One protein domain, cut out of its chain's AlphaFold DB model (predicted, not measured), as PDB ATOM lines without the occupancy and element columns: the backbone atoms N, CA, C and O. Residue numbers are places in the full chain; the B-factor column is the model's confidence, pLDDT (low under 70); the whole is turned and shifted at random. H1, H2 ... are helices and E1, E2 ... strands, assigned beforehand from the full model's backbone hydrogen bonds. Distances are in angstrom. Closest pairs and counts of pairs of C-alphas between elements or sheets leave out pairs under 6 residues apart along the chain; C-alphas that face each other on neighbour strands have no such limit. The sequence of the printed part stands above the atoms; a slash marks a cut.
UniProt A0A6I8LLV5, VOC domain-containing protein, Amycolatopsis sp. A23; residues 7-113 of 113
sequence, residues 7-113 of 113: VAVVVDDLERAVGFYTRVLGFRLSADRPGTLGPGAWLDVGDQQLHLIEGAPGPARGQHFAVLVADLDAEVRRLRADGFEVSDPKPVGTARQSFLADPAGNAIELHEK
ATOM      1  N   VAL A   7     -17.517  28.086 -50.802       97.94
ATOM      2  CA  VAL A   7     -18.190  29.267 -50.247       97.94
ATOM      3  C   VAL A   7     -18.176  30.365 -51.304       97.94
ATOM      4  O   VAL A   7     -17.219  30.470 -52.066       97.94
ATOM      5  N   ALA A   8     -19.222  31.187 -51.364       97.62
ATOM      6  CA  ALA A   8     -19.258  32.368 -52.217       97.62
ATOM      7  C   ALA A   8     -19.381  33.641 -51.376       97.62
ATOM      8  O   ALA A   8     -20.191  33.693 -50.450       97.62
ATOM      9  N   VAL A   9     -18.602  34.663 -51.726       97.94
ATOM     10  CA  VAL A   9     -18.643  35.995 -51.108       97.94
ATOM     11  C   VAL A   9     -18.748  37.072 -52.182       97.94
ATOM     12  O   VAL A   9     -18.299  36.885 -53.317       97.94
ATOM     13  N   VAL A  10     -19.366  38.197 -51.826       98.19
ATOM     14  CA  VAL A  10     -19.470  39.364 -52.707       98.19
ATOM     15  C   VAL A  10     -18.335  40.323 -52.382       98.19
ATOM     16  O   VAL A  10     -18.096  40.612 -51.212       98.19
ATOM     17  N   VAL A  11     -17.655  40.814 -53.412       98.25
ATOM     18  CA  VAL A  11     -16.556  41.780 -53.304       98.25
ATOM     19  C   VAL A  11     -16.810  42.953 -54.244       98.25
ATOM     20  O   VAL A  11     -17.368  42.766 -55.323       98.25
ATOM     21  N   ASP A  12     -16.422  44.154 -53.833       97.44
ATOM     22  CA  ASP A  12     -16.620  45.397 -54.592       97.44
ATOM     23  C   ASP A  12     -15.492  45.709 -55.582       97.44
ATOM     24  O   ASP A  12     -15.711  46.434 -56.549       97.44
ATOM     25  N   ASP A  13     -14.311  45.129 -55.368       98.06
ATOM     26  CA  ASP A  13     -13.150  45.222 -56.251       98.06
ATOM     27  C   ASP A  13     -12.513  43.834 -56.409       98.06
ATOM     28  O   ASP A  13     -11.877  43.300 -55.488       98.06
ATOM     29  N   LEU A  14     -12.708  43.223 -57.583       98.00
ATOM     30  CA  LEU A  14     -12.257  41.860 -57.841       98.00
ATOM     31  C   LEU A  14     -10.728  41.734 -57.852       98.00
ATOM     32  O   LEU A  14     -10.199  40.754 -57.327       98.00
ATOM     33  N   GLU A  15     -10.012  42.698 -58.430       98.06
ATOM     34  CA  GLU A  15      -8.547  42.660 -58.507       98.06
ATOM     35  C   GLU A  15      -7.937  42.744 -57.106       98.06
ATOM     36  O   GLU A  15      -7.075  41.935 -56.737       98.06
ATOM     37  N   ARG A  16      -8.440  43.672 -56.286       98.44
ATOM     38  CA  ARG A  16      -8.015  43.841 -54.896       98.44
ATOM     39  C   ARG A  16      -8.329  42.604 -54.059       98.44
ATOM     40  O   ARG A  16      -7.474  42.174 -53.280       98.44
ATOM     41  N   ALA A  17      -9.505  42.004 -54.236       98.56
ATOM     42  CA  ALA A  17      -9.891  40.785 -53.533       98.56
ATOM     43  C   ALA A  17      -9.014  39.587 -53.930       98.56
ATOM     44  O   ALA A  17      -8.467  38.916 -53.055       98.56
ATOM     45  N   VAL A  18      -8.800  39.345 -55.229       98.56
ATOM     46  CA  VAL A  18      -7.895  38.283 -55.705       98.56
ATOM     47  C   VAL A  18      -6.488  38.497 -55.152       98.56
ATOM     48  O   VAL A  18      -5.877  37.552 -54.651       98.56
ATOM     49  N   GLY A  19      -5.977  39.731 -55.179       98.50
ATOM     50  CA  GLY A  19      -4.677  40.079 -54.609       98.50
ATOM     51  C   GLY A  19      -4.584  39.770 -53.114       98.50
ATOM     52  O   GLY A  19      -3.607  39.159 -52.685       98.50
ATOM     53  N   PHE A  20      -5.603  40.132 -52.332       98.69
ATOM     54  CA  PHE A  20      -5.677  39.807 -50.909       98.69
ATOM     55  C   PHE A  20      -5.661  38.294 -50.681       98.69
ATOM     56  O   PHE A  20      -4.752  37.779 -50.038       98.69
ATOM     57  N   TYR A  21      -6.607  37.553 -51.252       98.69
ATOM     58  CA  TYR A  21      -6.729  36.125 -50.966       98.69
ATOM     59  C   TYR A  21      -5.516  35.313 -51.431       98.69
ATOM     60  O   TYR A  21      -5.096  34.386 -50.740       98.69
ATOM     61  N   THR A  22      -4.914  35.676 -52.564       98.50
ATOM     62  CA  THR A  22      -3.744  34.955 -53.087       98.50
ATOM     63  C   THR A  22      -2.449  35.303 -52.360       98.50
ATOM     64  O   THR A  22      -1.646  34.414 -52.090       98.50
ATOM     65  N   ARG A  23      -2.224  36.577 -52.018       97.81
ATOM     66  CA  ARG A  23      -0.954  37.024 -51.416       97.81
ATOM     67  C   ARG A  23      -0.964  36.969 -49.894       97.81
ATOM     68  O   ARG A  23       0.072  36.695 -49.304       97.81
ATOM     69  N   VAL A  24      -2.109  37.237 -49.270       97.62
ATOM     70  CA  VAL A  24      -2.242  37.332 -47.809       97.62
ATOM     71  C   VAL A  24      -2.599  35.984 -47.209       97.62
ATOM     72  O   VAL A  24      -1.973  35.587 -46.233       97.62
ATOM     73  N   LEU A  25      -3.567  35.273 -47.793       97.31
ATOM     74  CA  LEU A  25      -4.036  33.974 -47.291       97.31
ATOM     75  C   LEU A  25      -3.480  32.777 -48.076       97.31
ATOM     76  O   LEU A  25      -3.753  31.633 -47.728       97.31
ATOM     77  N   GLY A  26      -2.679  33.024 -49.117       97.38
ATOM     78  CA  GLY A  26      -1.986  31.972 -49.862       97.38
ATOM     79  C   GLY A  26      -2.894  31.105 -50.736       97.38
ATOM     80  O   GLY A  26      -2.485  30.017 -51.146       97.38
ATOM     81  N   PHE A  27      -4.120  31.551 -51.023       98.38
ATOM     82  CA  PHE A  27      -5.029  30.822 -51.907       98.38
ATOM     83  C   PHE A  27      -4.510  30.844 -53.345       98.38
ATOM     84  O   PHE A  27      -3.711  31.701 -53.735       98.38
ATOM     85  N   ARG A  28      -4.976  29.912 -54.172       98.44
ATOM     86  CA  ARG A  28      -4.540  29.822 -55.570       98.44
ATOM     87  C   ARG A  28      -5.657  30.243 -56.504       98.44
ATOM     88  O   ARG A  28      -6.771  29.772 -56.364       98.44
ATOM     89  N   LEU A  29      -5.364  31.101 -57.476       98.12
ATOM     90  CA  LEU A  29      -6.336  31.415 -58.523       98.12
ATOM     91  C   LEU A  29      -6.606  30.164 -59.368       98.12
ATOM     92  O   LEU A  29      -5.671  29.586 -59.927       98.12
ATOM     93  N   SER A  30      -7.873  29.768 -59.455       97.12
ATOM     94  CA  SER A  30      -8.307  28.603 -60.220       97.12
ATOM     95  C   SER A  30      -8.415  28.941 -61.707       97.12
ATOM     96  O   SER A  30      -8.947  29.989 -62.084       97.12
ATOM     97  N   ALA A  31      -7.941  28.031 -62.559       93.69
ATOM     98  CA  ALA A  31      -8.073  28.133 -64.014       93.69
ATOM     99  C   ALA A  31      -9.405  27.561 -64.535       93.69
ATOM    100  O   ALA A  31      -9.728  27.735 -65.708       93.69
ATOM    101  N   ASP A  32     -10.185  26.910 -63.668       92.00
ATOM    102  CA  ASP A  32     -11.339  26.098 -64.065       92.00
ATOM    103  C   ASP A  32     -12.651  26.892 -64.131       92.00
ATOM    104  O   ASP A  32     -13.700  26.346 -64.480       92.00
ATOM    105  N   ARG A  33     -12.618  28.196 -63.820       94.75
ATOM    106  CA  ARG A  33     -13.802  29.059 -63.875       94.75
ATOM    107  C   ARG A  33     -14.238  29.284 -65.332       94.75
ATOM    108  O   ARG A  33     -13.496  29.912 -66.090       94.75
ATOM    109  N   PRO A  34     -15.461  28.886 -65.734       93.06
ATOM    110  CA  PRO A  34     -15.938  29.116 -67.093       93.06
ATOM    111  C   PRO A  34     -16.032  30.610 -67.424       93.06
ATOM    112  O   PRO A  34     -16.678  31.375 -66.706       93.06
ATOM    113  N   GLY A  35     -15.465  31.018 -68.563       89.44
ATOM    114  CA  GLY A  35     -15.506  32.410 -69.034       89.44
ATOM    115  C   GLY A  35     -16.901  32.920 -69.422       89.44
ATOM    116  O   GLY A  35     -17.067  34.103 -69.685       89.44
ATOM    117  N   THR A  36     -17.910  32.045 -69.460       93.31
ATOM    118  CA  THR A  36     -19.316  32.402 -69.714       93.31
ATOM    119  C   THR A  36     -20.033  32.964 -68.487       93.31
ATOM    120  O   THR A  36     -21.158  33.445 -68.607       93.31
ATOM    121  N   LEU A  37     -19.434  32.853 -67.299       91.81
ATOM    122  CA  LEU A  37     -19.979  33.435 -66.077       91.81
ATOM    123  C   LEU A  37     -19.717  34.946 -66.047       91.81
ATOM    124  O   LEU A  37     -18.773  35.429 -66.668       91.81
ATOM    125  N   GLY A  38     -20.538  35.689 -65.297       91.69
ATOM    126  CA  GLY A  38     -20.341  37.128 -65.082       91.69
ATOM    127  C   GLY A  38     -19.003  37.461 -64.400       91.69
ATOM    128  O   GLY A  38     -18.173  36.574 -64.189       91.69
ATOM    129  N   PRO A  39     -18.756  38.718 -64.018       93.44
ATOM    130  CA  PRO A  39     -17.504  39.088 -63.361       93.44
ATOM    131  C   PRO A  39     -17.299  38.347 -62.025       93.44
ATOM    132  O   PRO A  39     -18.234  38.164 -61.242       93.44
ATOM    133  N   GLY A  40     -16.089  37.833 -61.796       97.06
ATOM    134  CA  GLY A  40     -15.744  37.065 -60.598       97.06
ATOM    135  C   GLY A  40     -14.512  36.175 -60.780       97.06
ATOM    136  O   GLY A  40     -13.959  36.068 -61.874       97.06
ATOM    137  N   ALA A  41     -14.114  35.493 -59.710       98.31
ATOM    138  CA  ALA A  41     -12.964  34.588 -59.690       98.31
ATOM    139  C   ALA A  41     -13.247  33.367 -58.810       98.31
ATOM    140  O   ALA A  41     -14.053  33.439 -57.885       98.31
ATOM    141  N   TRP A  42     -12.589  32.245 -59.097       98.56
ATOM    142  CA  TRP A  42     -12.573  31.074 -58.220       98.56
ATOM    143  C   TRP A  42     -11.167  30.911 -57.661       98.56
ATOM    144  O   TRP A  42     -10.194  31.062 -58.400       98.56
ATOM    145  N   LEU A  43     -11.066  30.633 -56.366       98.62
ATOM    146  CA  LEU A  43      -9.806  30.430 -55.668       98.62
ATOM    147  C   LEU A  43      -9.807  29.054 -55.005       98.62
ATOM    148  O   LEU A  43     -10.737  28.736 -54.268       98.62
ATOM    149  N   ASP A  44      -8.765  28.268 -55.237       98.25
ATOM    150  CA  ASP A  44      -8.577  26.952 -54.635       98.25
ATOM    151  C   ASP A  44      -7.945  27.087 -53.237       98.25
ATOM    152  O   ASP A  44      -6.955  27.807 -53.046       98.25
ATOM    153  N   VAL A  45      -8.530  26.378 -52.264       96.62
ATOM    154  CA  VAL A  45      -8.172  26.373 -50.836       96.62
ATOM    155  C   VAL A  45      -8.228  24.938 -50.313       96.62
ATOM    156  O   VAL A  45      -9.288  24.433 -49.945       96.62
ATOM    157  N   GLY A  46      -7.084  24.250 -50.297       93.81
ATOM    158  CA  GLY A  46      -7.073  22.803 -50.063       93.81
ATOM    159  C   GLY A  46      -7.928  22.083 -51.114       93.81
ATOM    160  O   GLY A  46      -7.755  22.322 -52.304       93.81
ATOM    161  N   ASP A  47      -8.876  21.258 -50.664       94.62
ATOM    162  CA  ASP A  47      -9.826  20.537 -51.531       94.62
ATOM    163  C   ASP A  47     -11.144  21.310 -51.769       94.62
ATOM    164  O   ASP A  47     -12.130  20.749 -52.247       94.62
ATOM    165  N   GLN A  48     -11.198  22.585 -51.374       97.44
ATOM    166  CA  GLN A  48     -12.385  23.445 -51.430       97.44
ATOM    167  C   GLN A  48     -12.116  24.688 -52.277       97.44
ATOM    168  O   GLN A  48     -10.978  24.982 -52.639       97.44
ATOM    169  N   GLN A  49     -13.175  25.443 -52.577       98.12
ATOM    170  CA  GLN A  49     -13.062  26.684 -53.341       98.12
ATOM    171  C   GLN A  49     -13.733  27.875 -52.651       98.12
ATOM    172  O   GLN A  49     -14.772  27.746 -52.000       98.12
ATOM    173  N   LEU A  50     -13.158  29.059 -52.854       98.62
ATOM    174  CA  LEU A  50     -13.788  30.346 -52.583       98.62
ATOM    175  C   LEU A  50     -14.179  31.001 -53.911       98.62
ATOM    176  O   LEU A  50     -13.338  31.242 -54.777       98.62
ATOM    177  N   HIS A  51     -15.462  31.302 -54.078       98.44
ATOM    178  CA  HIS A  51     -15.986  32.022 -55.232       98.44
ATOM    179  C   HIS A  51     -16.135  33.504 -54.887       98.44
ATOM    180  O   HIS A  51     -16.900  33.871 -53.997       98.44
ATOM    181  N   LEU A  52     -15.436  34.355 -55.631       98.50
ATOM    182  CA  LEU A  52     -15.596  35.801 -55.584       98.50
ATOM    183  C   LEU A  52     -16.626  36.223 -56.630       98.50
ATOM    184  O   LEU A  52     -16.485  35.902 -57.815       98.50
ATOM    185  N   ILE A  53     -17.651  36.943 -56.186       97.81
ATOM    186  CA  ILE A  53     -18.691  37.527 -57.032       97.81
ATOM    187  C   ILE A  53     -18.528  39.042 -56.968       97.81
ATOM    188  O   ILE A  53     -18.617  39.618 -55.887       97.81
ATOM    189  N   GLU A  54     -18.289  39.686 -58.106       97.12
ATOM    190  CA  GLU A  54     -18.174  41.145 -58.133       97.12
ATOM    191  C   GLU A  54     -19.557  41.793 -57.979       97.12
ATOM    192  O   GLU A  54     -20.520  41.418 -58.657       97.12
ATOM    193  N   GLY A  55     -19.675  42.752 -57.065       96.88
ATOM    194  CA  GLY A  55     -20.925  43.444 -56.770       96.88
ATOM    195  C   GLY A  55     -20.826  44.313 -55.520       96.88
ATOM    196  O   GLY A  55     -19.747  44.575 -55.016       96.88
ATOM    197  N   ALA A  56     -21.967  44.762 -54.995       95.62
ATOM    198  CA  ALA A  56     -22.006  45.518 -53.744       95.62
ATOM    199  C   ALA A  56     -22.185  44.559 -52.550       95.62
ATOM    200  O   ALA A  56     -23.239  43.914 -52.464       95.62
ATOM    201  N   PRO A  57     -21.211  44.449 -51.625       93.00
ATOM    202  CA  PRO A  57     -21.367  43.636 -50.428       93.00
ATOM    203  C   PRO A  57     -22.570  44.096 -49.595       93.00
ATOM    204  O   PRO A  57     -22.803  45.289 -49.384       93.00
ATOM    205  N   GLY A  58     -23.356  43.133 -49.116       88.94
ATOM    206  CA  GLY A  58     -24.429  43.402 -48.164       88.94
ATOM    207  C   GLY A  58     -23.886  43.717 -46.762       88.94
ATOM    208  O   GLY A  58     -22.707  43.499 -46.484       88.94
ATOM    209  N   PRO A  59     -24.736  44.180 -45.831       89.62
ATOM    210  CA  PRO A  59     -24.305  44.444 -44.461       89.62
ATOM    211  C   PRO A  59     -23.774  43.173 -43.779       89.62
ATOM    212  O   PRO A  59     -24.349  42.087 -43.916       89.62
ATOM    213  N   ALA A  60     -22.713  43.317 -42.982       88.06
ATOM    214  CA  ALA A  60     -22.207  42.252 -42.122       88.06
ATOM    215  C   ALA A  60     -23.238  41.912 -41.029       88.06
ATOM    216  O   ALA A  60     -23.559  42.737 -40.175       88.06
ATOM    217  N   ARG A  61     -23.777  40.691 -41.058       92.31
ATOM    218  CA  ARG A  61     -24.746  40.140 -40.089       92.31
ATOM    219  C   ARG A  61     -24.180  38.945 -39.314       92.31
ATOM    220  O   ARG A  61     -24.937  38.173 -38.736       92.31
ATOM    221  N   GLY A  62     -22.857  38.796 -39.315       91.06
ATOM    222  CA  GLY A  62     -22.150  37.671 -38.703       91.06
ATOM    223  C   GLY A  62     -21.829  36.526 -39.667       91.06
ATOM    224  O   GLY A  62     -21.248  35.537 -39.230       91.06
ATOM    225  N   GLN A  63     -22.163  36.644 -40.958       95.62
ATOM    226  CA  GLN A  63     -21.690  35.698 -41.969       95.62
ATOM    227  C   GLN A  63     -20.159  35.715 -42.052       95.62
ATOM    228  O   GLN A  63     -19.549  36.783 -42.079       95.62
ATOM    229  N   HIS A  64     -19.562  34.530 -42.092       97.62
ATOM    230  CA  HIS A  64     -18.131  34.314 -42.264       97.62
ATOM    231  C   HIS A  64     -17.901  32.923 -42.858       97.62
ATOM    232  O   HIS A  64     -18.812  32.091 -42.905       97.62
ATOM    233  N   PHE A  65     -16.672  32.673 -43.287       97.75
ATOM    234  CA  PHE A  65     -16.164  31.327 -43.517       97.75
ATOM    235  C   PHE A  65     -14.867  31.140 -42.743       97.75
ATOM    236  O   PHE A  65     -14.148  32.109 -42.488       97.75
ATOM    237  N   ALA A  66     -14.588  29.896 -42.369       97.88
ATOM    238  CA  ALA A  66     -13.426  29.550 -41.571       97.88
ATOM    239  C   ALA A  66     -12.333  28.906 -42.421       97.88
ATOM    240  O   ALA A  66     -12.593  28.012 -43.226       97.88
ATOM    241  N   VAL A  67     -11.104  29.355 -42.200       97.75
ATOM    242  CA  VAL A  67      -9.877  28.800 -42.758       97.75
ATOM    243  C   VAL A  67      -9.156  28.069 -41.638       97.75
ATOM    244  O   VAL A  67      -8.844  28.653 -40.601       97.75
ATOM    245  N   LEU A  68      -8.898  26.779 -41.846       97.50
ATOM    246  CA  LEU A  68      -8.144  25.974 -40.894       97.50
ATOM    247  C   LEU A  68      -6.660  26.361 -40.948       97.50
ATOM    248  O   LEU A  68      -6.046  26.306 -42.012       97.50
ATOM    249  N   VAL A  69      -6.085  26.693 -39.796       97.88
ATOM    250  CA  VAL A  69      -4.663  27.008 -39.624       97.88
ATOM    251  C   VAL A  69      -4.027  26.037 -38.632       97.88
ATOM    252  O   VAL A  69      -4.695  25.502 -37.750       97.88
ATOM    253  N   ALA A  70      -2.732  25.775 -38.805       97.50
ATOM    254  CA  ALA A  70      -1.997  24.837 -37.954       97.50
ATOM    255  C   ALA A  70      -1.493  25.468 -36.643       97.50
ATOM    256  O   ALA A  70      -1.319  24.748 -35.665       97.50
ATOM    257  N   ASP A  71      -1.226  26.778 -36.661       98.25
ATOM    258  CA  ASP A  71      -0.790  27.574 -35.509       98.25
ATOM    259  C   ASP A  71      -1.431  28.968 -35.605       98.25
ATOM    260  O   ASP A  71      -1.025  29.813 -36.412       98.25
ATOM    261  N   LEU A  72      -2.473  29.194 -34.807       98.69
ATOM    262  CA  LEU A  72      -3.251  30.429 -34.794       98.69
ATOM    263  C   LEU A  72      -2.426  31.614 -34.290       98.69
ATOM    264  O   LEU A  72      -2.557  32.722 -34.807       98.69
ATOM    265  N   ASP A  73      -1.553  31.400 -33.306       98.62
ATOM    266  CA  ASP A  73      -0.734  32.469 -32.736       98.62
ATOM    267  C   ASP A  73       0.368  32.906 -33.712       98.62
ATOM    268  O   ASP A  73       0.711  34.090 -33.798       98.62
ATOM    269  N   ALA A  74       0.945  31.973 -34.470       98.62
ATOM    270  CA  ALA A  74       1.863  32.280 -35.561       98.62
ATOM    271  C   ALA A  74       1.161  33.033 -36.694       98.62
ATOM    272  O   ALA A  74       1.677  34.062 -37.136       98.62
ATOM    273  N   GLU A  75      -0.021  32.583 -37.118       98.62
ATOM    274  CA  GLU A  75      -0.731  33.203 -38.236       98.62
ATOM    275  C   GLU A  75      -1.229  34.614 -37.897       98.62
ATOM    276  O   GLU A  75      -1.022  35.549 -38.673       98.62
ATOM    277  N   VAL A  76      -1.786  34.818 -36.699       98.81
ATOM    278  CA  VAL A  76      -2.182  36.155 -36.224       98.81
ATOM    279  C   VAL A  76      -0.975  37.091 -36.146       98.81
ATOM    280  O   VAL A  76      -1.070  38.246 -36.563       98.81
ATOM    281  N   ARG A  77       0.178  36.620 -35.647       98.75
ATOM    282  CA  ARG A  77       1.408  37.432 -35.622       98.75
ATOM    283  C   ARG A  77       1.875  37.809 -37.023       98.75
ATOM    284  O   ARG A  77       2.228  38.968 -37.225       98.75
ATOM    285  N   ARG A  78       1.869  36.866 -37.970       98.56
ATOM    286  CA  ARG A  78       2.260  37.110 -39.364       98.56
ATOM    287  C   ARG A  78       1.368  38.172 -40.003       98.56
ATOM    288  O   ARG A  78       1.873  39.176 -40.488       98.56
ATOM    289  N   LEU A  79       0.051  37.998 -39.924       98.62
ATOM    290  CA  LEU A  79      -0.916  38.926 -40.514       98.62
ATOM    291  C   LEU A  79      -0.830  40.331 -39.902       98.62
ATOM    292  O   LEU A  79      -0.854  41.321 -40.629       98.62
ATOM    293  N   ARG A  80      -0.666  40.435 -38.578       98.69
ATOM    294  CA  ARG A  80      -0.456  41.732 -37.915       98.69
ATOM    295  C   ARG A  80       0.865  42.388 -38.330       98.69
ATOM    296  O   ARG A  80       0.904  43.603 -38.494       98.69
ATOM    297  N   ALA A  81       1.933  41.610 -38.530       98.44
ATOM    298  CA  ALA A  81       3.211  42.127 -39.032       98.44
ATOM    299  C   ALA A  81       3.103  42.651 -40.475       98.44
ATOM    300  O   ALA A  81       3.751  43.639 -40.813       98.44
ATOM    301  N   ASP A  82       2.234  42.038 -41.280       97.56
ATOM    302  CA  ASP A  82       1.900  42.472 -42.641       97.56
ATOM    303  C   ASP A  82       0.916  43.668 -42.670       97.56
ATOM    304  O   ASP A  82       0.539  44.142 -43.743       97.56
ATOM    305  N   GLY A  83       0.514  44.190 -41.503       97.69
ATOM    306  CA  GLY A  83      -0.322  45.388 -41.364       97.69
ATOM    307  C   GLY A  83      -1.831  45.135 -41.365       97.69
ATOM    308  O   GLY A  83      -2.599  46.085 -41.511       97.69
ATOM    309  N   PHE A  84      -2.274  43.884 -41.210       98.25
ATOM    310  CA  PHE A  84      -3.696  43.554 -41.114       98.25
ATOM    311  C   PHE A  84      -4.211  43.640 -39.678       98.25
ATOM    312  O   PHE A  84      -3.587  43.154 -38.733       98.25
ATOM    313  N   GLU A  85      -5.413  44.191 -39.535       98.31
ATOM    314  CA  GLU A  85      -6.170  44.126 -38.291       98.31
ATOM    315  C   GLU A  85      -6.761  42.725 -38.126       98.31
ATOM    316  O   GLU A  85      -7.572  42.262 -38.931       98.31
ATOM    317  N   VAL A  86      -6.341  42.046 -37.063       98.69
ATOM    318  CA  VAL A  86      -6.759  40.682 -36.734       98.69
ATOM    319  C   VAL A  86      -7.118  40.649 -35.258       98.69
ATOM    320  O   VAL A  86      -6.353  41.151 -34.431       98.69
ATOM    321  N   SER A  87      -8.272  40.087 -34.903       98.62
ATOM    322  CA  SER A  87      -8.714  40.016 -33.505       98.62
ATOM    323  C   SER A  87      -7.841  39.072 -32.670       98.62
ATOM    324  O   SER A  87      -7.103  38.240 -33.198       98.62
ATOM    325  N   ASP A  88      -7.867  39.211 -31.344       98.50
ATOM    326  CA  ASP A  88      -7.103  38.297 -30.492       98.50
ATOM    327  C   ASP A  88      -7.644  36.862 -30.591       98.50
ATOM    328  O   ASP A  88      -8.868  36.684 -30.606       98.50
ATOM    329  N   PRO A  89      -6.765  35.841 -30.606       98.38
ATOM    330  CA  PRO A  89      -7.164  34.446 -30.479       98.38
ATOM    331  C   PRO A  89      -8.035  34.214 -29.243       98.38
ATOM    332  O   PRO A  89      -7.663  34.588 -28.127       98.38
ATOM    333  N   LYS A  90      -9.179  33.551 -29.418       98.25
ATOM    334  CA  LYS A  90     -10.116  33.220 -28.336       98.25
ATOM    335  C   LYS A  90     -10.496  31.741 -28.368       98.25
ATOM    336  O   LYS A  90     -10.666  31.192 -29.455       98.25
ATOM    337  N   PRO A  91     -10.664  31.091 -27.203       97.94
ATOM    338  CA  PRO A  91     -11.178  29.729 -27.152       97.94
ATOM    339  C   PRO A  91     -12.635  29.670 -27.636       97.94
ATOM    340  O   PRO A  91     -13.437  30.561 -27.344       97.94
ATOM    341  N   VAL A  92     -12.982  28.596 -28.343       96.44
ATOM    342  CA  VAL A  92     -14.338  28.259 -28.788       96.44
ATOM    343  C   VAL A  92     -14.546  26.744 -28.692       96.44
ATOM    344  O   VAL A  92     -14.077  25.963 -29.513       96.44
ATOM    345  N   GLY A  93     -15.242  26.300 -27.643       95.38
ATOM    346  CA  GLY A  93     -15.356  24.868 -27.353       95.38
ATOM    347  C   GLY A  93     -13.980  24.244 -27.098       95.38
ATOM    348  O   GLY A  93     -13.282  24.670 -26.181       95.38
ATOM    349  N   THR A  94     -13.604  23.242 -27.897       95.81
ATOM    350  CA  THR A  94     -12.274  22.603 -27.849       95.81
ATOM    351  C   THR A  94     -11.236  23.268 -28.756       95.81
ATOM    352  O   THR A  94     -10.081  22.879 -28.691       95.81
ATOM    353  N   ALA A  95     -11.647  24.240 -29.571       97.94
ATOM    354  CA  ALA A  95     -10.838  24.893 -30.594       97.94
ATOM    355  C   ALA A  95     -10.504  26.344 -30.204       97.94
ATOM    356  O   ALA A  95     -10.922  26.852 -29.154       97.94
ATOM    357  N   ARG A  96      -9.777  27.045 -31.073       98.62
ATOM    358  CA  ARG A  96      -9.498  28.482 -30.980       98.62
ATOM    359  C   ARG A  96      -9.813  29.169 -32.301       98.62
ATOM    360  O   ARG A  96      -9.660  28.585 -33.370       98.62
ATOM    361  N   GLN A  97     -10.227  30.427 -32.211       98.69
ATOM    362  CA  GLN A  97     -10.543  31.240 -33.379       98.69
ATOM    363  C   GLN A  97     -10.025  32.671 -33.255       98.69
ATOM    364  O   GLN A  97      -9.927  33.228 -32.158       98.69
ATOM    365  N   SER A  98      -9.738  33.273 -34.400       98.81
ATOM    366  CA  SER A  98      -9.526  34.705 -34.586       98.81
ATOM    367  C   SER A  98     -10.239  35.152 -35.865       98.81
ATOM    368  O   SER A  98     -10.666  34.327 -36.665       98.81
ATOM    369  N   PHE A  99     -10.386  36.456 -36.058       98.69
ATOM    370  CA  PHE A  99     -11.093  37.043 -37.192       98.69
ATOM    371  C   PHE A  99     -10.299  38.178 -37.813       98.69
ATOM    372  O   PHE A  99      -9.749  39.011 -37.088       98.69
ATOM    373  N   LEU A 100     -10.347  38.240 -39.137       98.50
ATOM    374  CA  LEU A 100      -9.950  39.376 -39.959       98.50
ATOM    375  C   LEU A 100     -11.047  39.678 -40.986       98.50
ATOM    376  O   LEU A 100     -11.965  38.877 -41.177       98.50
ATOM    377  N   ALA A 101     -10.950  40.828 -41.645       97.94
ATOM    378  CA  ALA A 101     -11.821  41.184 -42.758       97.94
ATOM    379  C   ALA A 101     -11.034  41.208 -44.070       97.94
ATOM    380  O   ALA A 101      -9.876  41.634 -44.103       97.94
ATOM    381  N   ASP A 102     -11.674  40.771 -45.150       98.00
ATOM    382  CA  ASP A 102     -11.175  41.012 -46.499       98.00
ATOM    383  C   ASP A 102     -11.332  42.505 -46.891       98.00
ATOM    384  O   ASP A 102     -11.931  43.298 -46.152       98.00
ATOM    385  N   PRO A 103     -10.815  42.925 -48.060       97.44
ATOM    386  CA  PRO A 103     -10.933  44.302 -48.538       97.44
ATOM    387  C   PRO A 103     -12.362  44.843 -48.683       97.44
ATOM    388  O   PRO A 103     -12.530  46.063 -48.652       97.44
ATOM    389  N   ALA A 104     -13.345  43.954 -48.849       97.25
ATOM    390  CA  ALA A 104     -14.765  44.246 -49.023       97.25
ATOM    391  C   ALA A 104     -15.554  44.152 -47.696       97.25
ATOM    392  O   ALA A 104     -16.770  44.353 -47.673       97.25
ATOM    393  N   GLY A 105     -14.879  43.861 -46.578       96.88
ATOM    394  CA  GLY A 105     -15.481  43.733 -45.252       96.88
ATOM    395  C   GLY A 105     -16.081  42.357 -44.943       96.88
ATOM    396  O   GLY A 105     -16.750  42.212 -43.918       96.88
ATOM    397  N   ASN A 106     -15.860  41.338 -45.781       97.94
ATOM    398  CA  ASN A 106     -16.269  39.969 -45.477       97.94
ATOM    399  C   ASN A 106     -15.420  39.421 -44.326       97.94
ATOM    400  O   ASN A 106     -14.190  39.450 -44.380       97.94
ATOM    401  N   ALA A 107     -16.076  38.895 -43.293       98.12
ATOM    402  CA  ALA A 107     -15.390  38.298 -42.157       98.12
ATOM    403  C   ALA A 107     -14.819  36.918 -42.519       98.12
ATOM    404  O   ALA A 107     -15.501  36.074 -43.106       98.12
ATOM    405  N   ILE A 108     -13.573  36.692 -42.118       98.62
ATOM    406  CA  ILE A 108     -12.844  35.437 -42.281       98.62
ATOM    407  C   ILE A 108     -12.446  34.975 -40.886       98.62
ATOM    408  O   ILE A 108     -11.835  35.735 -40.134       98.62
ATOM    409  N   GLU A 109     -12.799  33.745 -40.536       98.62
ATOM    410  CA  GLU A 109     -12.356  33.102 -39.303       98.62
ATOM    411  C   GLU A 109     -11.052  32.343 -39.573       98.62
ATOM    412  O   GLU A 109     -10.967  31.546 -40.506       98.62
ATOM    413  N   LEU A 110     -10.034  32.568 -38.751       98.69
ATOM    414  CA  LEU A 110      -8.868  31.696 -38.642       98.69
ATOM    415  C   LEU A 110      -9.158  30.694 -37.530       98.69
ATOM    416  O   LEU A 110      -9.344  31.106 -36.385       98.69
ATOM    417  N   HIS A 111      -9.199  29.409 -37.862       98.50
ATOM    418  CA  HIS A 111      -9.619  28.346 -36.954       98.50
ATOM    419  C   HIS A 111      -8.471  27.372 -36.686       98.50
ATOM    420  O   HIS A 111      -7.902  26.814 -37.619       98.50
ATOM    421  N   GLU A 112      -8.161  27.125 -35.419       98.44
ATOM    422  CA  GLU A 112      -7.217  26.100 -34.960       98.44
ATOM    423  C   GLU A 112      -7.987  25.091 -34.104       98.44
ATOM    424  O   GLU A 112      -8.709  25.486 -33.189       98.44
ATOM    425  N   LYS A 113      -7.872  23.802 -34.438       93.88
ATOM    426  CA  LYS A 113      -8.637  22.724 -33.792       93.88
ATOM    427  C   LYS A 113      -8.163  22.381 -32.389       93.88
ATOM    428  O   LYS A 113      -6.936  22.396 -32.160       93.88
TER     429      LYS A 113
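This is residues 7 to 113 of the 113 residues of the protein "VOC domain-containing protein" of Amycolatopsis sp. A23 (UniProt A0A6I8LLV5). Two small lobes stand one after the other along the longest axis, each a sheet with one helix over one face. The larger lobe is the strongly twisted sheet E4 E7 E6 E5 with H2, and the other is the sheet E1 E3 E2 with H1, from which the loop of residues 24 to 39 swings out past E2. The printed part has 107 residues, with two named helices and seven named strands in the order E1 H1 E2 E3 E4 H2 E5 E6 E7; the class is mixed, and so are both sheets. The whole is compact, with a radius of gyration of the C-alphas of 14.0 A and spans of 43 by 29 by 27 A.

In the larger sheet, E4 (residues 64 to 68) and E7 (residues 107 to 112) are parallel at 29 degrees, with N 67 and O 109 2.8 A apart. E7 and E6 (residues 95 to 101) form an antiparallel hairpin at 153 degrees, with N 98 and O 110 3.0 A apart. E6 and E5 (residues 90 to 92) form another at 122 degrees, with N 92 and O 95 2.8 A apart. E5, E6 and E7 are a meander, each strand the antiparallel neighbour of the one before. H2 (residues 72 to 81) is on this sheet in two layers, helix over one face, at a height of 10.0 A. It lies over E6 and only just over E7, on which 3 of its C-alphas fall, and runs along the strands, at 9 degrees to E6 on the local plane. E4, H2 and E5 make a split strand-helix-strand unit, two strands of one sheet joined through a helix with other strands, here E7 and E6, between them in the sheet, and its crossover is right-handed. In the other sheet, E1 (residues 7 to 11) and E3 (residues 48 to 54) are parallel at 26 degrees, with N 9 and O 51 2.9 A apart. E3 and E2 (residues 40 to 45) form an antiparallel hairpin at 160 degrees, with N 43 and O 50 2.8 A apart. H1 (residues 14 to 23) is on this sheet, also in two layers, at a height of 9.1 A, over E3 and along the strands. In H1 and H2 every O i to N i+4 pair is within hydrogen-bond range. The closest C-alphas of E1 and E4 are those of Val 7 and Phe 65, 7.3 A apart; H1 and H2 are apart.

E1 begins at C-alpha 7 (-18.190, 29.267, -50.247), and E7, 16.4 A long, ends at C-alpha 112 (-7.217, 26.100, -34.960). E6 measures 20.4 A and E3 19.8 A from first to last C-alpha; E2 measures 16.3 A. H1 measures 13.9 A and H2 14.0 A, beginning at C-alpha 72 (-3.251, 30.429, -34.794).

The C-alphas of Thr 36 and Thr 94, the two farthest apart, are 43.6 A apart. The link from H1 to E2 is long, with 16 residues, of which residues 28 to 29 pair with residues 43 to 44 of E2, antiparallel. The printed part has no cut, its mean pLDDT is 97.0, and no printed residue is under 70.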